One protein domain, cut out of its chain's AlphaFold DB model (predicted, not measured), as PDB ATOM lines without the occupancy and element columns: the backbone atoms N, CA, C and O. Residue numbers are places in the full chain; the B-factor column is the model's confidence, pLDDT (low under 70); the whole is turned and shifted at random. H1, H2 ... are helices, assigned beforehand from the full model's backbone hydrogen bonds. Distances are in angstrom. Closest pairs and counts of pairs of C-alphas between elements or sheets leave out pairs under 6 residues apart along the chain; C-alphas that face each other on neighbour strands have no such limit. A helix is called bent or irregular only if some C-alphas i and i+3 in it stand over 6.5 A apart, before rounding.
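Overview. This is residues 114 to 262 of the 353 residues of an uncharacterized protein of Trebouxia sp. A1-2 (UniProt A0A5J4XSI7). The model is a long rod of helices: H3a and the roughly antiparallel H5 make its long stretch, the hairpin of H3b and H4 makes one end, and H1, H2 and the short H6 gather at the other. The printed part has 149 residues with six named helices, H1 to H6 in chain order, and no named strand, an all-helix class. It is extended, with a radius of gyration of the C-alphas of 24.5 A and spans of 78 by 27 by 27 A.

Arrangement. H1, residues 114 to 124, touches H6, residues 254 to 258, closest at the C-alphas of Glu 118 and Pro 254, 6.5 A. H2, residues 131 to 147, touches H5, residues 224 to 250, with residues 132 to 137 alone; the closest C-alphas, Asn 133 and Gly 240, are 4.8 A apart. H3, residues 151 to 199, was assigned as one helix by its hydrogen bonds but is bent, C-alphas 182 and 185 being 7.3 A apart; its arms H3a, residues 151 to 182, and H3b, residues 185 to 199, stand at a steep tilt of 61 degrees. H3a is irregular, with C-alphas 165 and 168 7.1 A apart and a kink of 50 degrees near residue 166; H5 is only just irregular, with C-alphas 227 and 230 6.9 A apart. H2 touches H3a at a steep tilt of 58 degrees, closest at the C-alphas of Gln 144 and Thr 154, 6.2 A. H3a and H5 touch, opposite ways at a shallow tilt of 14 degrees, closest at the C-alphas of Ser 173 and Ser 227, 4.7 A. H3b and H4, residues 205 to 219, form a hairpin at 9 degrees, closest at the C-alphas of Glu 197 and Ala 205, 6.0 A. Every O i to N i+4 pair is within hydrogen-bond range in H1, H2, H3b, H4 and H6, against 26 of 28 in H3a and 19 of 23 in H5.

Along the chain. H1 begins at C-alpha 114 (67.103, -81.115, 204.630). H2 spans 24.5 A, H3a 44.6 A, H3b 21.6 A, H4 21.0 A and H5 39.7 A. H6 ends at C-alpha 258 (57.852, -87.867, 200.020).

Size, cuts and confidence. The C-alphas of Val 114 and Asn 200, the two farthest apart, are 78.4 A apart. The printed part has no cut and no long link. Residues 127 to 128 and 258 to 262 have pLDDT under 70.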
ATOM      1  N   VAL A 114      68.478 -80.959 205.135       78.62
ATOM      2  CA  VAL A 114      67.103 -81.115 204.630       78.62
ATOM      3  C   VAL A 114      66.275 -79.860 204.906       78.62
ATOM      4  O   VAL A 114      65.603 -79.370 204.001       78.62
ATOM      5  N   LEU A 115      66.361 -79.301 206.116       79.00
ATOM      6  CA  LEU A 115      65.659 -78.070 206.488       79.00
ATOM      7  C   LEU A 115      66.161 -76.857 205.688       79.00
ATOM      8  O   LEU A 115      65.353 -76.033 205.260       79.00
ATOM      9  N   GLY A 116      67.471 -76.773 205.431       78.50
ATOM     10  CA  GLY A 116      68.063 -75.743 204.575       78.50
ATOM     11  C   GLY A 116      67.608 -75.857 203.117       78.50
ATOM     12  O   GLY A 116      67.150 -74.876 202.537       78.50
ATOM     13  N   ALA A 117      67.633 -77.068 202.550       77.31
ATOM     14  CA  ALA A 117      67.133 -77.319 201.196       77.31
ATOM     15  C   ALA A 117      65.623 -77.054 201.064       77.31
ATOM     16  O   ALA A 117      65.154 -76.599 200.019       77.31
ATOM     17  N   GLU A 118      64.850 -77.317 202.122       79.25
ATOM     18  CA  GLU A 118      63.436 -76.960 202.179       79.25
ATOM     19  C   GLU A 118      63.255 -75.437 202.151       79.25
ATOM     20  O   GLU A 118      62.487 -74.929 201.332       79.25
ATOM     21  N   GLU A 119      63.975 -74.690 202.992       80.75
ATOM     22  CA  GLU A 119      63.885 -73.229 203.040       80.75
ATOM     23  C   GLU A 119      64.280 -72.562 201.713       80.75
ATOM     24  O   GLU A 119      63.540 -71.696 201.231       80.75
ATOM     25  N   ASP A 120      65.348 -73.031 201.069       78.69
ATOM     26  CA  ASP A 120      65.775 -72.561 199.747       78.69
ATOM     27  C   ASP A 120      64.710 -72.832 198.669       78.69
ATOM     28  O   ASP A 120      64.421 -71.970 197.830       78.69
ATOM     29  N   GLY A 121      64.045 -73.991 198.729       76.75
ATOM     30  CA  GLY A 121      62.935 -74.333 197.838       76.75
ATOM     31  C   GLY A 121      61.720 -73.410 198.002       76.75
ATOM     32  O   GLY A 121      61.109 -72.993 197.015       76.75
ATOM     33  N   TRP A 122      61.392 -73.019 199.239       79.75
ATOM     34  CA  TRP A 122      60.326 -72.048 199.520       79.75
ATOM     35  C   TRP A 122      60.667 -70.631 199.047       79.75
ATOM     36  O   TRP A 122      59.768 -69.894 198.633       79.75
ATOM     37  N   VAL A 123      61.938 -70.227 199.129       80.12
ATOM     38  CA  VAL A 123      62.397 -68.925 198.628       80.12
ATOM     39  C   VAL A 123      62.324 -68.901 197.103       80.12
ATOM     40  O   VAL A 123      61.687 -68.000 196.559       80.12
ATOM     41  N   GLY A 124      62.830 -69.936 196.425       77.38
ATOM     42  CA  GLY A 124      62.743 -70.055 194.966       77.38
ATOM     43  C   GLY A 124      61.302 -70.081 194.441       77.38
ATOM     44  O   GLY A 124      60.988 -69.450 193.435       77.38
ATOM     45  N   ALA A 125      60.373 -70.719 195.160       77.38
ATOM     46  CA  ALA A 125      58.958 -70.751 194.775       77.38
ATOM     47  C   ALA A 125      58.222 -69.398 194.923       77.38
ATOM     48  O   ALA A 125      57.118 -69.243 194.381       77.38
ATOM     49  N   ARG A 126      58.790 -68.423 195.653       73.62
ATOM     50  CA  ARG A 126      58.182 -67.098 195.899       73.62
ATOM     51  C   ARG A 126      58.499 -66.050 194.837       73.62
ATOM     52  O   ARG A 126      57.760 -65.065 194.767       73.62
ATOM     53  N   GLU A 127      59.574 -66.211 194.072       67.62
ATOM     54  CA  GLU A 127      60.106 -65.135 193.223       67.62
ATOM     55  C   GLU A 127      59.238 -64.861 191.981       67.62
ATOM     56  O   GLU A 127      59.118 -63.712 191.562       67.62
ATOM     57  N   ASP A 128      58.508 -65.869 191.489       64.69
ATOM     58  CA  ASP A 128      57.752 -65.791 190.226       64.69
ATOM     59  C   ASP A 128      56.229 -65.609 190.386       64.69
ATOM     60  O   ASP A 128      55.472 -65.703 189.414       64.69
ATOM     61  N   VAL A 129      55.728 -65.391 191.608       75.38
ATOM     62  CA  VAL A 129      54.292 -65.531 191.903       75.38
ATOM     63  C   VAL A 129      53.601 -64.239 192.369       75.38
ATOM     64  O   VAL A 129      54.117 -63.459 193.169       75.38
ATOM     65  N   TRP A 130      52.364 -64.028 191.894       82.50
ATOM     66  CA  TRP A 130      51.476 -62.919 192.285       82.50
ATOM     67  C   TRP A 130      51.324 -62.822 193.831       82.50
ATOM     68  O   TRP A 130      51.359 -63.831 194.537       82.50
ATOM     69  N   PHE A 131      51.040 -61.630 194.383       83.38
ATOM     70  CA  PHE A 131      50.935 -61.372 195.839       83.38
ATOM     71  C   PHE A 131      50.024 -62.339 196.637       83.38
ATOM     72  O   PHE A 131      50.384 -62.809 197.709       83.38
ATOM     73  N   PHE A 132      48.846 -62.666 196.114       82.75
ATOM     74  CA  PHE A 132      47.904 -63.666 196.630       82.75
ATOM     75  C   PHE A 132      48.480 -65.086 196.676       82.75
ATOM     76  O   PHE A 132      48.232 -65.805 197.635       82.75
ATOM     77  N   ASN A 133      49.277 -65.490 195.686       83.25
ATOM     78  CA  ASN A 133      49.947 -66.788 195.700       83.25
ATOM     79  C   ASN A 133      51.032 -66.797 196.797       83.25
ATOM     80  O   ASN A 133      51.064 -67.712 197.612       83.25
ATOM     81  N   ARG A 134      51.789 -65.703 196.969       83.94
ATOM     82  CA  ARG A 134      52.710 -65.549 198.120       83.94
ATOM     83  C   ARG A 134      51.998 -65.676 199.471       83.94
ATOM     84  O   ARG A 134      52.532 -66.288 200.399       83.94
ATOM     85  N   TYR A 135      50.797 -65.110 199.593       85.50
ATOM     86  CA  TYR A 135      49.964 -65.277 200.784       85.50
ATOM     87  C   TYR A 135      49.555 -66.744 200.989       85.50
ATOM     88  O   TYR A 135      49.747 -67.279 202.079       85.50
ATOM     89  N   MET A 136      49.087 -67.423 199.938       82.69
ATOM     90  CA  MET A 136      48.710 -68.840 199.994       82.69
ATOM     91  C   MET A 136      49.885 -69.758 200.351       82.69
ATOM     92  O   MET A 136      49.733 -70.613 201.216       82.69
ATOM     93  N   GLN A 137      51.073 -69.533 199.791       84.31
ATOM     94  CA  GLN A 137      52.293 -70.251 200.176       84.31
ATOM     95  C   GLN A 137      52.643 -70.047 201.655       84.31
ATOM     96  O   GLN A 137      53.116 -70.965 202.315       84.31
ATOM     97  N   SER A 138      52.392 -68.853 202.195       84.75
ATOM     98  CA  SER A 138      52.663 -68.552 203.605       84.75
ATOM     99  C   SER A 138      51.681 -69.270 204.531       84.75
ATOM    100  O   SER A 138      52.093 -69.813 205.553       84.75
ATOM    101  N   VAL A 139      50.401 -69.330 204.147       84.06
ATOM    102  CA  VAL A 139      49.380 -70.133 204.839       84.06
ATOM    103  C   VAL A 139      49.738 -71.619 204.793       84.06
ATOM    104  O   VAL A 139      49.596 -72.304 205.798       84.06
ATOM    105  N   LEU A 140      50.243 -72.107 203.658       83.06
ATOM    106  CA  LEU A 140      50.608 -73.509 203.484       83.06
ATOM    107  C   LEU A 140      51.845 -73.893 204.310       83.06
ATOM    108  O   LEU A 140      51.799 -74.884 205.032       83.06
ATOM    109  N   LYS A 141      52.896 -73.056 204.298       84.31
ATOM    110  CA  LYS A 141      54.078 -73.222 205.162       84.31
ATOM    111  C   LYS A 141      53.684 -73.202 206.641       84.31
ATOM    112  O   LYS A 141      54.168 -74.017 207.416       84.31
ATOM    113  N   PHE A 142      52.773 -72.305 207.033       84.88
ATOM    114  CA  PHE A 142      52.254 -72.261 208.400       84.88
ATOM    115  C   PHE A 142      51.470 -73.527 208.761       84.88
ATOM    116  O   PHE A 142      51.700 -74.091 209.823       84.88
ATOM    117  N   ALA A 143      50.586 -74.000 207.878       82.00
ATOM    118  CA  ALA A 143      49.808 -75.215 208.099       82.00
ATOM    119  C   ALA A 143      50.705 -76.456 208.236       82.00
ATOM    120  O   ALA A 143      50.492 -77.278 209.120       82.00
ATOM    121  N   GLN A 144      51.743 -76.578 207.414       81.38
ATOM    122  CA  GLN A 144      52.687 -77.689 207.520       81.38
ATOM    123  C   GLN A 144      53.520 -77.600 208.807       81.38
ATOM    124  O   GLN A 144      53.683 -78.604 209.496       81.38
ATOM    125  N   ALA A 145      53.975 -76.398 209.182       81.88
ATOM    126  CA  ALA A 145      54.741 -76.181 210.409       81.88
ATOM    127  C   ALA A 145      53.934 -76.459 211.689       81.88
ATOM    128  O   ALA A 145      54.500 -76.917 212.678       81.88
ATOM    129  N   THR A 146      52.624 -76.184 211.696       81.94
ATOM    130  CA  THR A 146      51.766 -76.451 212.861       81.94
ATOM    131  C   THR A 146      51.321 -77.901 212.956       81.94
ATOM    132  O   THR A 146      51.127 -78.394 214.067       81.94
ATOM    133  N   THR A 147      51.135 -78.575 211.821       79.12
ATOM    134  CA  THR A 147      50.538 -79.913 211.808       79.12
ATOM    135  C   THR A 147      51.597 -81.019 211.793       79.12
ATOM    136  O   THR A 147      51.375 -82.065 212.390       79.12
ATOM    137  N   GLY A 148      52.753 -80.808 211.148       75.69
ATOM    138  CA  GLY A 148      53.811 -81.824 211.020       75.69
ATOM    139  C   GLY A 148      53.380 -83.095 210.268       75.69
ATOM    140  O   GLY A 148      54.080 -84.102 210.308       75.69
ATOM    141  N   LEU A 149      52.212 -83.055 209.619       77.06
ATOM    142  CA  LEU A 149      51.587 -84.162 208.902       77.06
ATOM    143  C   LEU A 149      52.081 -84.217 207.449       77.06
ATOM    144  O   LEU A 149      52.538 -83.198 206.916       77.06
ATOM    145  N   PRO A 150      51.962 -85.379 206.777       80.56
ATOM    146  CA  PRO A 150      52.273 -85.490 205.359       80.56
ATOM    147  C   PRO A 150      51.470 -84.484 204.523       80.56
ATOM    148  O   PRO A 150      50.396 -84.000 204.901       80.56
ATOM    149  N   TRP A 151      52.002 -84.150 203.352       79.19
ATOM    150  CA  TRP A 151      51.468 -83.069 202.530       79.19
ATOM    151  C   TRP A 151      50.036 -83.289 202.061       79.19
ATOM    152  O   TRP A 151      49.269 -82.327 202.023       79.19
ATOM    153  N   TRP A 152      49.649 -84.527 201.753       77.56
ATOM    154  CA  TRP A 152      48.272 -84.838 201.364       77.56
ATOM    155  C   TRP A 152      47.264 -84.484 202.476       77.56
ATOM    156  O   TRP A 152      46.227 -83.884 202.195       77.56
ATOM    157  N   GLU A 153      47.600 -84.732 203.747       79.44
ATOM    158  CA  GLU A 153      46.752 -84.368 204.893       79.44
ATOM    159  C   GLU A 153      46.691 -82.853 205.077       79.44
ATOM    160  O   GLU A 153      45.614 -82.284 205.259       79.44
ATOM    161  N   THR A 154      47.834 -82.174 204.960       80.81
ATOM    162  CA  THR A 154      47.904 -80.709 205.060       80.81
ATOM    163  C   THR A 154      47.062 -80.035 203.965       80.81
ATOM    164  O   THR A 154      46.312 -79.087 204.226       80.81
ATOM    165  N   ILE A 155      47.114 -80.552 202.733       80.69
ATOM    166  CA  ILE A 155      46.299 -80.083 201.604       80.69
ATOM    167  C   ILE A 155      44.807 -80.355 201.857       80.69
ATOM    168  O   ILE A 155      43.984 -79.449 201.680       80.69
ATOM    169  N   ALA A 156      44.443 -81.545 202.339       80.69
ATOM    170  CA  ALA A 156      43.056 -81.885 202.657       80.69
ATOM    171  C   ALA A 156      42.474 -80.990 203.770       80.69
ATOM    172  O   ALA A 156      41.382 -80.428 203.623       80.69
ATOM    173  N   ILE A 157      43.222 -80.783 204.859       82.50
ATOM    174  CA  ILE A 157      42.819 -79.945 205.999       82.50
ATOM    175  C   ILE A 157      42.691 -78.479 205.577       82.50
ATOM    176  O   ILE A 157      41.683 -77.834 205.880       82.50
ATOM    177  N   SER A 158      43.673 -77.947 204.843       80.81
ATOM    178  CA  SER A 158      43.616 -76.564 204.347       80.81
ATOM    179  C   SER A 158      42.404 -76.345 203.437       80.81
ATOM    180  O   SER A 158      41.701 -75.337 203.557       80.81
ATOM    181  N   THR A 159      42.069 -77.332 202.605       81.25
ATOM    182  CA  THR A 159      40.869 -77.292 201.769       81.25
ATOM    183  C   THR A 159      39.599 -77.284 202.619       81.25
ATOM    184  O   THR A 159      38.721 -76.449 202.392       81.25
ATOM    185  N   LEU A 160      39.495 -78.144 203.638       83.00
ATOM    186  CA  LEU A 160      38.349 -78.168 204.555       83.00
ATOM    187  C   LEU A 160      38.174 -76.839 205.308       83.00
ATOM    188  O   LEU A 160      37.049 -76.355 205.478       83.00
ATOM    189  N   PHE A 161      39.278 -76.205 205.701       84.75
ATOM    190  CA  PHE A 161      39.276 -74.886 206.328       84.75
ATOM    191  C   PHE A 161      38.695 -73.813 205.396       84.75
ATOM    192  O   PHE A 161      37.728 -73.133 205.755       84.75
ATOM    193  N   PHE A 162      39.198 -73.713 204.159       81.00
ATOM    194  CA  PHE A 162      38.659 -72.771 203.170       81.00
ATOM    195  C   PHE A 162      37.185 -73.034 202.861       81.00
ATOM    196  O   PHE A 162      36.405 -72.096 202.654       81.00
ATOM    197  N   ARG A 163      36.763 -74.301 202.872       80.06
ATOM    198  CA  ARG A 163      35.350 -74.651 202.715       80.06
ATOM    199  C   ARG A 163      34.498 -74.185 203.860       80.06
ATOM    200  O   ARG A 163      33.465 -73.586 203.595       80.06
ATOM    201  N   THR A 164      34.953 -74.369 205.087       85.31
ATOM    202  CA  THR A 164      34.229 -73.905 206.271       85.31
ATOM    203  C   THR A 164      33.959 -72.399 206.196       85.31
ATOM    204  O   THR A 164      32.840 -71.958 206.445       85.31
ATOM    205  N   ILE A 165      34.936 -71.618 205.724       86.69
ATOM    206  CA  ILE A 165      34.785 -70.170 205.501       86.69
ATOM    207  C   ILE A 165      33.831 -69.851 204.335       86.69
ATOM    208  O   ILE A 165      33.093 -68.868 204.385       86.69
ATOM    209  N   THR A 166      33.816 -70.675 203.283       82.88
ATOM    210  CA  THR A 166      33.032 -70.423 202.058       82.88
ATOM    211  C   THR A 166      31.578 -70.914 202.148       82.88
ATOM    212  O   THR A 166      30.723 -70.437 201.400       82.88
ATOM    213  N   ILE A 167      31.245 -71.816 203.080       86.75
ATOM    214  CA  ILE A 167      29.873 -72.310 203.326       86.75
ATOM    215  C   ILE A 167      28.819 -71.187 203.385       86.75
ATOM    216  O   ILE A 167      27.859 -71.260 202.613       86.75
ATOM    217  N   PRO A 168      28.944 -70.128 204.215       85.06
ATOM    218  CA  PRO A 168      27.910 -69.089 204.309       85.06
ATOM    219  C   PRO A 168      27.635 -68.401 202.969       85.06
ATOM    220  O   PRO A 168      26.499 -68.035 202.665       85.06
ATOM    221  N   PHE A 169      28.664 -68.258 202.143       84.38
ATOM    222  CA  PHE A 169      28.554 -67.672 200.821       84.38
ATOM    223  C   PHE A 169      27.872 -68.612 199.820       84.38
ATOM    224  O   PHE A 169      27.019 -68.188 199.038       84.38
ATOM    225  N   HIS A 170      28.175 -69.908 199.901       81.56
ATOM    226  CA  HIS A 170      27.496 -70.927 199.110       81.56
ATOM    227  C   HIS A 170      25.993 -70.991 199.435       81.56
ATOM    228  O   HIS A 170      25.157 -70.976 198.531       81.56
ATOM    229  N   LEU A 171      25.633 -70.941 200.722       85.81
ATOM    230  CA  LEU A 171      24.240 -70.927 201.182       85.81
ATOM    231  C   LEU A 171      23.444 -69.740 200.619       85.81
ATOM    232  O   LEU A 171      22.270 -69.890 200.270       85.81
ATOM    233  N   GLN A 172      24.065 -68.565 200.482       86.00
ATOM    234  CA  GLN A 172      23.412 -67.408 199.859       86.00
ATOM    235  C   GLN A 172      23.070 -67.660 198.386       86.00
ATOM    236  O   GLN A 172      21.986 -67.276 197.935       86.00
ATOM    237  N   SER A 173      23.954 -68.335 197.645       85.00
ATOM    238  CA  SER A 173      23.703 -68.694 196.245       85.00
ATOM    239  C   SER A 173      22.584 -69.725 196.103       85.00
ATOM    240  O   SER A 173      21.682 -69.552 195.276       85.00
ATOM    241  N   VAL A 174      22.580 -70.754 196.956       84.94
ATOM    242  CA  VAL A 174      21.518 -71.772 196.975       84.94
ATOM    243  C   VAL A 174      20.167 -71.122 197.279       84.94
ATOM    244  O   VAL A 174      19.200 -71.327 196.544       84.94
ATOM    245  N   ARG A 175      20.103 -70.241 198.286       86.75
ATOM    246  CA  ARG A 175      18.879 -69.497 198.631       86.75
ATOM    247  C   ARG A 175      18.387 -68.602 197.488       86.75
ATOM    248  O   ARG A 175      17.185 -68.527 197.236       86.75
ATOM    249  N   ASN A 176      19.296 -67.928 196.784       87.69
ATOM    250  CA  ASN A 176      18.945 -67.110 195.621       87.69
ATOM    251  C   ASN A 176      18.388 -67.961 194.472       87.69
ATOM    252  O   ASN A 176      17.394 -67.587 193.848       87.69
ATOM    253  N   THR A 177      19.001 -69.118 194.229       84.56
ATOM    254  CA  THR A 177      18.577 -70.067 193.196       84.56
ATOM    255  C   THR A 177      17.204 -70.656 193.518       84.56
ATOM    256  O   THR A 177      16.353 -70.720 192.637       84.56
ATOM    257  N   TYR A 178      16.923 -70.956 194.787       86.50
ATOM    258  CA  TYR A 178      15.592 -71.361 195.244       86.50
ATOM    259  C   TYR A 178      14.517 -70.293 194.967       86.50
ATOM    260  O   TYR A 178      13.486 -70.584 194.357       86.50
ATOM    261  N   ASN A 179      14.771 -69.032 195.338       87.12
ATOM    262  CA  ASN A 179      13.843 -67.928 195.056       87.12
ATOM    263  C   ASN A 179      13.636 -67.716 193.547       87.12
ATOM    264  O   ASN A 179      12.542 -67.364 193.106       87.12
ATOM    265  N   MET A 180      14.678 -67.948 192.747       84.06
ATOM    266  CA  MET A 180      14.607 -67.910 191.292       84.06
ATOM    267  C   MET A 180      13.735 -69.038 190.737       84.06
ATOM    268  O   MET A 180      12.895 -68.769 189.883       84.06
ATOM    269  N   THR A 181      13.859 -70.262 191.257       85.06
ATOM    270  CA  THR A 181      12.984 -71.390 190.902       85.06
ATOM    271  C   THR A 181      11.526 -71.101 191.255       85.06
ATOM    272  O   THR A 181      10.650 -71.323 190.425       85.06
ATOM    273  N   LYS A 182      11.255 -70.489 192.417       86.94
ATOM    274  CA  LYS A 182       9.902 -70.044 192.800       86.94
ATOM    275  C   LYS A 182       9.325 -68.985 191.847       86.94
ATOM    276  O   LYS A 182       8.123 -68.978 191.599       86.94
ATOM    277  N   ALA A 183      10.166 -68.099 191.310       87.69
ATOM    278  CA  ALA A 183       9.768 -67.031 190.388       87.69
ATOM    279  C   ALA A 183       9.548 -67.501 188.935       87.69
ATOM    280  O   ALA A 183       8.926 -66.787 188.146       87.69
ATOM    281  N   ARG A 184      10.045 -68.690 188.564       86.25
ATOM    282  CA  ARG A 184       9.966 -69.238 187.197       86.25
ATOM    283  C   ARG A 184       8.593 -69.174 186.531       86.25
ATOM    284  O   ARG A 184       8.552 -68.687 185.403       86.25
ATOM    285  N   PRO A 185       7.479 -69.590 187.164       88.69
ATOM    286  CA  PRO A 185       6.181 -69.580 186.490       88.69
ATOM    287  C   PRO A 185       5.728 -68.171 186.080       88.69
ATOM    288  O   PRO A 185       5.059 -68.010 185.061       88.69
ATOM    289  N   GLU A 186       6.095 -67.125 186.828       89.56
ATOM    290  CA  GLU A 186       5.809 -65.738 186.430       89.56
ATOM    291  C   GLU A 186       6.651 -65.311 185.224       89.56
ATOM    292  O   GLU A 186       6.138 -64.666 184.308       89.56
ATOM    293  N   VAL A 187       7.924 -65.714 185.200       88.94
ATOM    294  CA  VAL A 187       8.837 -65.448 184.080       88.94
ATOM    295  C   VAL A 187       8.368 -66.158 182.808       88.94
ATOM    296  O   VAL A 187       8.396 -65.564 181.734       88.94
ATOM    297  N   GLU A 188       7.875 -67.393 182.908       89.69
ATOM    298  CA  GLU A 188       7.342 -68.149 181.767       89.69
ATOM    299  C   GLU A 188       6.075 -67.516 181.180       89.69
ATOM    300  O   GLU A 188       5.953 -67.401 179.959       89.69
ATOM    301  N   ARG A 189       5.160 -67.032 182.031       90.56
ATOM    302  CA  ARG A 189       3.976 -66.278 181.579       90.56
ATOM    303  C   ARG A 189       4.375 -64.999 180.849       90.56
ATOM    304  O   ARG A 189       3.825 -64.702 179.790       90.56
ATOM    305  N   LEU A 190       5.353 -64.270 181.384       90.19
ATOM    306  CA  LEU A 190       5.871 -63.057 180.759       90.19
ATOM    307  C   LEU A 190       6.564 -63.361 179.415       90.19
ATOM    308  O   LEU A 190       6.402 -62.618 178.449       90.19
ATOM    309  N   ALA A 191       7.291 -64.476 179.319       88.75
ATOM    310  CA  ALA A 191       7.919 -64.921 178.077       88.75
ATOM    311  C   ALA A 191       6.887 -65.327 177.010       88.75
ATOM    312  O   ALA A 191       7.113 -65.097 175.822       88.75
ATOM    313  N   ALA A 192       5.746 -65.900 177.407       90.75
ATOM    314  CA  ALA A 192       4.645 -66.192 176.490       90.75
ATOM    315  C   ALA A 192       4.001 -64.909 175.933       90.75
ATOM    316  O   ALA A 192       3.749 -64.836 174.732       90.75
ATOM    317  N   GLN A 193       3.809 -63.883 176.773       89.88
ATOM    318  CA  GLN A 193       3.319 -62.564 176.339       89.88
ATOM    319  C   GLN A 193       4.268 -61.911 175.329       89.88
ATOM    320  O   GLN A 193       3.821 -61.436 174.289       89.88
ATOM    321  N   LEU A 194       5.583 -61.973 175.573       89.31
ATOM    322  CA  LEU A 194       6.580 -61.453 174.636       89.31
ATOM    323  C   LEU A 194       6.475 -62.118 173.257       89.31
ATOM    324  O   LEU A 194       6.564 -61.426 172.249       89.31
ATOM    325  N   ARG A 195       6.279 -63.442 173.187       87.25
ATOM    326  CA  ARG A 195       6.137 -64.145 171.896       87.25
ATOM    327  C   ARG A 195       4.926 -63.638 171.111       87.25
ATOM    328  O   ARG A 195       5.059 -63.361 169.926       87.25
ATOM    329  N   GLN A 196       3.793 -63.434 171.783       88.81
ATOM    330  CA  GLN A 196       2.586 -62.871 171.166       88.81
ATOM    331  C   GLN A 196       2.810 -61.425 170.691       88.81
ATOM    332  O   GLN A 196       2.414 -61.044 169.592       88.81
ATOM    333  N   GLU A 197       3.489 -60.600 171.488       86.88
ATOM    334  CA  GLU A 197       3.804 -59.213 171.123       86.88
ATOM    335  C   GLU A 197       4.841 -59.119 169.984       86.88
ATOM    336  O   GLU A 197       4.800 -58.181 169.182       86.88
ATOM    337  N   GLN A 198       5.741 -60.103 169.875       84.75
ATOM    338  CA  GLN A 198       6.685 -60.238 168.762       84.75
ATOM    339  C   GLN A 198       6.004 -60.675 167.462       84.75
ATOM    340  O   GLN A 198       6.346 -60.146 166.405       84.75
ATOM    341  N   GLU A 199       5.019 -61.575 167.523       86.69
ATOM    342  CA  GLU A 199       4.159 -61.908 166.374       86.69
ATOM    343  C   GLU A 199       3.419 -60.661 165.862       86.69
ATOM    344  O   GLU A 199       3.335 -60.431 164.654       86.69
ATOM    345  N   ASN A 200       3.015 -59.780 166.782       86.00
ATOM    346  CA  ASN A 200       2.417 -58.478 166.483       86.00
ATOM    347  C   ASN A 200       3.434 -57.404 166.029       86.00
ATOM    348  O   ASN A 200       3.057 -56.247 165.838       86.00
ATOM    349  N   LYS A 201       4.715 -57.763 165.837       84.88
ATOM    350  CA  LYS A 201       5.821 -56.899 165.368       84.88
ATOM    351  C   LYS A 201       6.010 -55.607 166.170       84.88
ATOM    352  O   LYS A 201       6.437 -54.593 165.618       84.88
ATOM    353  N   ASN A 202       5.727 -55.620 167.473       81.88
ATOM    354  CA  ASN A 202       5.934 -54.442 168.309       81.88
ATOM    355  C   ASN A 202       7.430 -54.281 168.675       81.88
ATOM    356  O   ASN A 202       7.966 -55.116 169.409       81.88
ATOM    357  N   PRO A 203       8.121 -53.211 168.234       80.31
ATOM    358  CA  PRO A 203       9.547 -53.017 168.511       80.31
ATOM    359  C   PRO A 203       9.856 -52.730 169.990       80.31
ATOM    360  O   PRO A 203      10.996 -52.905 170.412       80.31
ATOM    361  N   LYS A 204       8.861 -52.319 170.794       88.00
ATOM    362  CA  LYS A 204       9.033 -52.009 172.228       88.00
ATOM    363  C   LYS A 204       8.793 -53.198 173.162       88.00
ATOM    364  O   LYS A 204       9.168 -53.133 174.330       88.00
ATOM    365  N   ALA A 205       8.249 -54.304 172.650       87.50
ATOM    366  CA  ALA A 205       7.903 -55.483 173.450       87.50
ATOM    367  C   ALA A 205       9.100 -56.049 174.237       87.50
ATOM    368  O   ALA A 205       8.969 -56.463 175.386       87.50
ATOM    369  N   MET A 206      10.300 -56.014 173.645       86.44
ATOM    370  CA  MET A 206      11.517 -56.495 174.307       86.44
ATOM    371  C   MET A 206      11.941 -55.603 175.484       86.44
ATOM    372  O   MET A 206      12.381 -56.111 176.515       86.44
ATOM    373  N   GLU A 207      11.803 -54.282 175.355       89.31
ATOM    374  CA  GLU A 207      12.148 -53.345 176.428       89.31
ATOM    375  C   GLU A 207      11.168 -53.482 177.604       89.31
ATOM    376  O   GLU A 207      11.583 -53.582 178.763       89.31
ATOM    377  N   ASP A 208       9.871 -53.583 177.307       89.69
ATOM    378  CA  ASP A 208       8.830 -53.802 178.313       89.69
ATOM    379  C   ASP A 208       8.996 -55.154 179.017       89.69
ATOM    380  O   ASP A 208       8.836 -55.242 180.240       89.69
ATOM    381  N   TYR A 209       9.387 -56.197 178.278       90.62
ATOM    382  CA  TYR A 209       9.746 -57.497 178.839       90.62
ATOM    383  C   TYR A 209      10.905 -57.381 179.832       90.62
ATOM    384  O   TYR A 209      10.783 -57.849 180.964       90.62
ATOM    385  N   GLN A 210      12.005 -56.718 179.462       90.25
ATOM    386  CA  GLN A 210      13.162 -56.543 180.347       90.25
ATOM    387  C   GLN A 210      12.803 -55.764 181.620       90.25
ATOM    388  O   GLN A 210      13.208 -56.160 182.716       90.25
ATOM    389  N   ARG A 211      11.994 -54.701 181.506       92.31
ATOM    390  CA  ARG A 211      11.518 -53.913 182.656       92.31
ATOM    391  C   ARG A 211      10.633 -54.739 183.593       92.31
ATOM    392  O   ARG A 211      10.860 -54.743 184.805       92.31
ATOM    393  N   LYS A 212       9.648 -55.464 183.050       91.56
ATOM    394  CA  LYS A 212       8.758 -56.344 183.830       91.56
ATOM    395  C   LYS A 212       9.542 -57.478 184.492       91.56
ATOM    396  O   LYS A 212       9.326 -57.763 185.670       91.56
ATOM    397  N   LEU A 213      10.497 -58.065 183.772       90.69
ATOM    398  CA  LEU A 213      11.371 -59.121 184.269       90.69
ATOM    399  C   LEU A 213      12.235 -58.624 185.439       90.69
ATOM    400  O   LEU A 213      12.251 -59.254 186.493       90.69
ATOM    401  N   ALA A 214      12.876 -57.457 185.309       90.94
ATOM    402  CA  ALA A 214      13.617 -56.816 186.401       90.94
ATOM    403  C   ALA A 214      12.729 -56.533 187.628       90.94
ATOM    404  O   ALA A 214      13.166 -56.707 188.768       90.94
ATOM    405  N   GLY A 215      11.466 -56.156 187.406       90.75
ATOM    406  CA  GLY A 215      10.468 -56.002 188.464       90.75
ATOM    407  C   GLY A 215      10.190 -57.303 189.228       90.75
ATOM    408  O   GLY A 215      10.161 -57.285 190.457       90.75
ATOM    409  N   ILE A 216      10.043 -58.433 188.527       89.88
ATOM    410  CA  ILE A 216       9.840 -59.758 189.142       89.88
ATOM    411  C   ILE A 216      11.049 -60.144 190.004       89.88
ATOM    412  O   ILE A 216      10.877 -60.500 191.171       89.88
ATOM    413  N   TRP A 217      12.267 -59.997 189.470       89.12
ATOM    414  CA  TRP A 217      13.509 -60.260 190.209       89.12
ATOM    415  C   TRP A 217      13.598 -59.426 191.496       89.12
ATOM    416  O   TRP A 217      13.883 -59.954 192.572       89.12
ATOM    417  N   LYS A 218      13.265 -58.128 191.414       88.88
ATOM    418  CA  LYS A 218      13.277 -57.214 192.565       88.88
ATOM    419  C   LYS A 218      12.223 -57.578 193.617       88.88
ATOM    420  O   LYS A 218      12.544 -57.563 194.802       88.88
ATOM    421  N   ARG A 219      10.998 -57.938 193.211       89.69
ATOM    422  CA  ARG A 219       9.928 -58.364 194.139       89.69
ATOM    423  C   ARG A 219      10.270 -59.664 194.863       89.69
ATOM    424  O   ARG A 219      10.029 -59.776 196.061       89.69
ATOM    425  N   ASN A 220      10.893 -60.608 194.160       86.06
ATOM    426  CA  ASN A 220      11.249 -61.916 194.711       86.06
ATOM    427  C   ASN A 220      12.639 -61.931 195.381       86.06
ATOM    428  O   ASN A 220      13.110 -62.990 195.802       86.06
ATOM    429  N   ASN A 221      13.284 -60.761 195.528       85.62
ATOM    430  CA  ASN A 221      14.610 -60.573 196.136       85.62
ATOM    431  C   ASN A 221      15.712 -61.470 195.537       85.62
ATOM    432  O   ASN A 221      16.705 -61.783 196.203       85.62
ATOM    433  N   CYS A 222      15.551 -61.876 194.279       83.31
ATOM    434  CA  CYS A 222      16.486 -62.729 193.564       83.31
ATOM    435  C   CYS A 222      17.257 -61.920 192.517       83.31
ATOM    436  O   CYS A 222      16.726 -61.013 191.885       83.31
ATOM    437  N   HIS A 223      18.546 -62.223 192.358       84.44
ATOM    438  CA  HIS A 223      19.398 -61.556 191.376       84.44
ATOM    439  C   HIS A 223      20.331 -62.574 190.714       84.44
ATOM    440  O   HIS A 223      20.990 -63.322 191.437       84.44
ATOM    441  N   PRO A 224      20.465 -62.601 189.376       80.94
ATOM    442  CA  PRO A 224      21.305 -63.590 188.693       80.94
ATOM    443  C   PRO A 224      22.772 -63.536 189.152       80.94
ATOM    444  O   PRO A 224      23.397 -64.571 189.352       80.94
ATOM    445  N   VAL A 225      23.300 -62.339 189.440       85.44
ATOM    446  CA  VAL A 225      24.679 -62.164 189.950       85.44
ATOM    447  C   VAL A 225      24.908 -62.861 191.296       85.44
ATOM    448  O   VAL A 225      25.988 -63.396 191.518       85.44
ATOM    449  N   LYS A 226      23.898 -62.935 192.177       83.69
ATOM    450  CA  LYS A 226      24.039 -63.635 193.468       83.69
ATOM    451  C   LYS A 226      24.231 -65.146 193.289       83.69
ATOM    452  O   LYS A 226      24.871 -65.764 194.129       83.69
ATOM    453  N   SER A 227      23.729 -65.725 192.193       81.19
ATOM    454  CA  SER A 227      23.969 -67.136 191.860       81.19
ATOM    455  C   SER A 227      25.387 -67.391 191.336       81.19
ATOM    456  O   SER A 227      25.916 -68.480 191.531       81.19
ATOM    457  N   VAL A 228      26.024 -66.395 190.706       84.38
ATOM    458  CA  VAL A 228      27.392 -66.505 190.153       84.38
ATOM    459  C   VAL A 228      28.470 -66.126 191.178       84.38
ATOM    460  O   VAL A 228      29.613 -66.558 191.066       84.38
ATOM    461  N   LEU A 229      28.099 -65.372 192.215       85.25
ATOM    462  CA  LEU A 229      28.954 -64.977 193.340       85.25
ATOM    463  C   LEU A 229      29.868 -66.112 193.871       85.25
ATOM    464  O   LEU A 229      31.077 -65.875 193.896       85.25
ATOM    465  N   PRO A 230      29.373 -67.331 194.216       83.38
ATOM    466  CA  PRO A 230      30.191 -68.497 194.615       83.38
ATOM    467  C   PRO A 230      31.392 -68.728 193.710       83.38
ATOM    468  O   PRO A 230      32.519 -68.797 194.187       83.38
ATOM    469  N   ILE A 231      31.152 -68.773 192.405       83.12
ATOM    470  CA  ILE A 231      32.174 -69.058 191.400       83.12
ATOM    471  C   ILE A 231      33.197 -67.921 191.354       83.12
ATOM    472  O   ILE A 231      34.397 -68.174 191.281       83.12
ATOM    473  N   LEU A 232      32.734 -66.673 191.456       86.06
ATOM    474  CA  LEU A 232      33.597 -65.498 191.376       86.06
ATOM    475  C   LEU A 232      34.575 -65.388 192.555       86.06
ATOM    476  O   LEU A 232      35.702 -64.953 192.358       86.06
ATOM    477  N   VAL A 233      34.170 -65.784 193.766       84.81
ATOM    478  CA  VAL A 233      35.068 -65.781 194.941       84.81
ATOM    479  C   VAL A 233      35.897 -67.059 195.019       84.81
ATOM    480  O   VAL A 233      37.050 -67.014 195.439       84.81
ATOM    481  N   GLN A 234      35.352 -68.196 194.584       82.62
ATOM    482  CA  GLN A 234      36.051 -69.479 194.639       82.62
ATOM    483  C   GLN A 234      37.168 -69.586 193.592       82.62
ATOM    484  O   GLN A 234      38.226 -70.134 193.898       82.62
ATOM    485  N   ALA A 235      36.965 -69.061 192.378       84.31
ATOM    486  CA  ALA A 235      37.936 -69.203 191.293       84.31
ATOM    487  C   ALA A 235      39.310 -68.570 191.609       84.31
ATOM    488  O   ALA A 235      40.312 -69.262 191.437       84.31
ATOM    489  N   PRO A 236      39.417 -67.332 192.138       84.81
ATOM    490  CA  PRO A 236      40.707 -66.753 192.517       84.81
ATOM    491  C   PRO A 236      41.429 -67.550 193.606       84.81
ATOM    492  O   PRO A 236      42.636 -67.753 193.509       84.81
ATOM    493  N   VAL A 237      40.692 -68.039 194.612       83.56
ATOM    494  CA  VAL A 237      41.248 -68.869 195.695       83.56
ATOM    495  C   VAL A 237      41.823 -70.164 195.134       83.56
ATOM    496  O   VAL A 237      42.962 -70.511 195.439       83.56
ATOM    497  N   PHE A 238      41.075 -70.831 194.257       81.94
ATOM    498  CA  PHE A 238      41.516 -72.056 193.599       81.94
ATOM    499  C   PHE A 238      42.757 -71.833 192.726       81.94
ATOM    500  O   PHE A 238      43.732 -72.569 192.850       81.94
ATOM    501  N   ILE A 239      42.757 -70.787 191.894       82.94
ATOM    502  CA  ILE A 239      43.897 -70.446 191.032       82.94
ATOM    503  C   ILE A 239      45.136 -70.134 191.876       82.94
ATOM    504  O   ILE A 239      46.225 -70.604 191.557       82.94
ATOM    505  N   GLY A 240      44.986 -69.377 192.966       83.56
ATOM    506  CA  GLY A 240      46.098 -69.054 193.857       83.56
ATOM    507  C   GLY A 240      46.670 -70.282 194.553       83.56
ATOM    508  O   GLY A 240      47.886 -70.458 194.563       83.56
ATOM    509  N   PHE A 241      45.814 -71.153 195.084       81.88
ATOM    510  CA  PHE A 241      46.231 -72.394 195.732       81.88
ATOM    511  C   PHE A 241      46.939 -73.341 194.752       81.88
ATOM    512  O   PHE A 241      48.039 -73.814 195.024       81.88
ATOM    513  N   PHE A 242      46.363 -73.537 193.563       78.75
ATOM    514  CA  PHE A 242      46.945 -74.375 192.517       78.75
ATOM    515  C   PHE A 242      48.278 -73.823 192.007       78.75
ATOM    516  O   PHE A 242      49.261 -74.552 191.916       78.75
ATOM    517  N   SER A 243      48.334 -72.525 191.710       82.25
ATOM    518  CA  SER A 243      49.565 -71.880 191.260       82.25
ATOM    519  C   SER A 243      50.642 -71.915 192.348       82.25
ATOM    520  O   SER A 243      51.818 -72.006 192.011       82.25
ATOM    521  N   SER A 244      50.268 -71.890 193.634       83.44
ATOM    522  CA  SER A 244      51.214 -72.066 194.745       83.44
ATOM    523  C   SER A 244      51.826 -73.458 194.706       83.44
ATOM    524  O   SER A 244      53.042 -73.594 194.655       83.44
ATOM    525  N   LEU A 245      50.985 -74.491 194.653       80.00
ATOM    526  CA  LEU A 245      51.434 -75.882 194.623       80.00
ATOM    527  C   LEU A 245      52.236 -76.212 193.364       80.00
ATOM    528  O   LEU A 245      53.232 -76.921 193.447       80.00
ATOM    529  N   GLN A 246      51.875 -75.643 192.214       79.94
ATOM    530  CA  GLN A 246      52.643 -75.810 190.985       79.94
ATOM    531  C   GLN A 246      54.036 -75.172 191.087       79.94
ATOM    532  O   GLN A 246      55.008 -75.767 190.625       79.94
ATOM    533  N   SER A 247      54.157 -73.989 191.695       82.00
ATOM    534  CA  SER A 247      55.462 -73.359 191.931       82.00
ATOM    535  C   SER A 247      56.318 -74.169 192.906       82.00
ATOM    536  O   SER A 247      57.500 -74.368 192.645       82.00
ATOM    537  N   LEU A 248      55.720 -74.712 193.972       79.56
ATOM    538  CA  LEU A 248      56.413 -75.593 194.923       79.56
ATOM    539  C   LEU A 248      56.852 -76.915 194.266       79.56
ATOM    540  O   LEU A 248      57.967 -77.377 194.493       79.56
ATOM    541  N   ALA A 249      56.020 -77.486 193.390       79.94
ATOM    542  CA  ALA A 249      56.360 -78.680 192.620       79.94
ATOM    543  C   ALA A 249      57.510 -78.426 191.629       79.94
ATOM    544  O   ALA A 249      58.402 -79.262 191.495       79.94
ATOM    545  N   ARG A 250      57.549 -77.256 190.973       79.31
ATOM    546  CA  ARG A 250      58.682 -76.855 190.113       79.31
ATOM    547  C   ARG A 250      59.973 -76.653 190.903       79.31
ATOM    548  O   ARG A 250      61.034 -77.008 190.401       79.31
ATOM    549  N   ALA A 251      59.869 -76.118 192.118       78.69
ATOM    550  CA  ALA A 251      60.994 -75.948 193.032       78.69
ATOM    551  C   ALA A 251      61.495 -77.276 193.636       78.69
ATOM    552  O   ALA A 251      62.540 -77.277 194.278       78.69
ATOM    553  N   LYS A 252      60.788 -78.399 193.409       76.44
ATOM    554  CA  LYS A 252      61.145 -79.753 193.872       76.44
ATOM    555  C   LYS A 252      61.500 -79.803 195.359       76.44
ATOM    556  O   LYS A 252      62.557 -80.295 195.746       76.44
ATOM    557  N   ILE A 253      60.605 -79.281 196.192       77.25
ATOM    558  CA  ILE A 253      60.797 -79.303 197.644       77.25
ATOM    559  C   ILE A 253      60.813 -80.766 198.122       77.25
ATOM    560  O   ILE A 253      59.855 -81.485 197.818       77.25
ATOM    561  N   PRO A 254      61.838 -81.204 198.883       72.75
ATOM    562  CA  PRO A 254      61.975 -82.595 199.330       72.75
ATOM    563  C   PRO A 254      60.724 -83.110 200.046       72.75
ATOM    564  O   PRO A 254      60.221 -84.193 199.755       72.75
ATOM    565  N   SER A 255      60.141 -82.265 200.895       74.00
ATOM    566  CA  SER A 255      58.933 -82.558 201.663       74.00
ATOM    567  C   SER A 255      57.735 -82.897 200.756       74.00
ATOM    568  O   SER A 255      56.933 -83.761 201.101       74.00
ATOM    569  N   LEU A 256      57.628 -82.283 199.570       73.62
ATOM    570  CA  LEU A 256      56.534 -82.504 198.611       73.62
ATOM    571  C   LEU A 256      56.677 -83.825 197.830       73.62
ATOM    572  O   LEU A 256      55.679 -84.367 197.360       73.62
ATOM    573  N   MET A 257      57.909 -84.328 197.691       70.25
ATOM    574  CA  MET A 257      58.229 -85.553 196.948       70.25
ATOM    575  C   MET A 257      57.984 -86.824 197.768       70.25
ATOM    576  O   MET A 257      57.686 -87.863 197.191       70.25
ATOM    577  N   GLU A 258      58.098 -86.745 199.097       66.38
ATOM    578  CA  GLU A 258      57.852 -87.867 200.020       66.38
ATOM    579  C   GLU A 258      56.485 -87.777 200.724       66.38
ATOM    580  O   GLU A 258      56.061 -88.702 201.413       66.38
ATOM    581  N   GLY A 259      55.762 -86.668 200.544       66.19
ATOM    582  CA  GLY A 259      54.510 -86.358 201.242       66.19
ATOM    583  C   GLY A 259      53.245 -87.040 200.702       66.19
ATOM    584  O   GLY A 259      52.142 -86.556 200.975       66.19
ATOM    585  N   GLY A 260      53.394 -88.104 199.913       69.38
ATOM    586  CA  GLY A 260      52.324 -88.867 199.270       69.38
ATOM    587  C   GLY A 260      51.578 -89.876 200.148       69.38
ATOM    588  O   GLY A 260      51.921 -90.090 201.308       69.38
ATOM    589  N   THR A 261      50.535 -90.504 199.594       66.75
ATOM    590  CA  THR A 261      49.803 -91.621 200.229       66.75
ATOM    591  C   THR A 261      50.017 -92.934 199.465       66.75
ATOM    592  O   THR A 261      50.684 -92.968 198.435       66.75
ATOM    593  N   ALA A 262      49.416 -94.022 199.954       58.72
ATOM    594  CA  ALA A 262      49.621 -95.415 199.543       58.72
ATOM    595  C   ALA A 262      49.724 -95.707 198.022       58.72
ATOM    596  O   ALA A 262      50.387 -96.675 197.662       58.72
TER     597      ALA A 262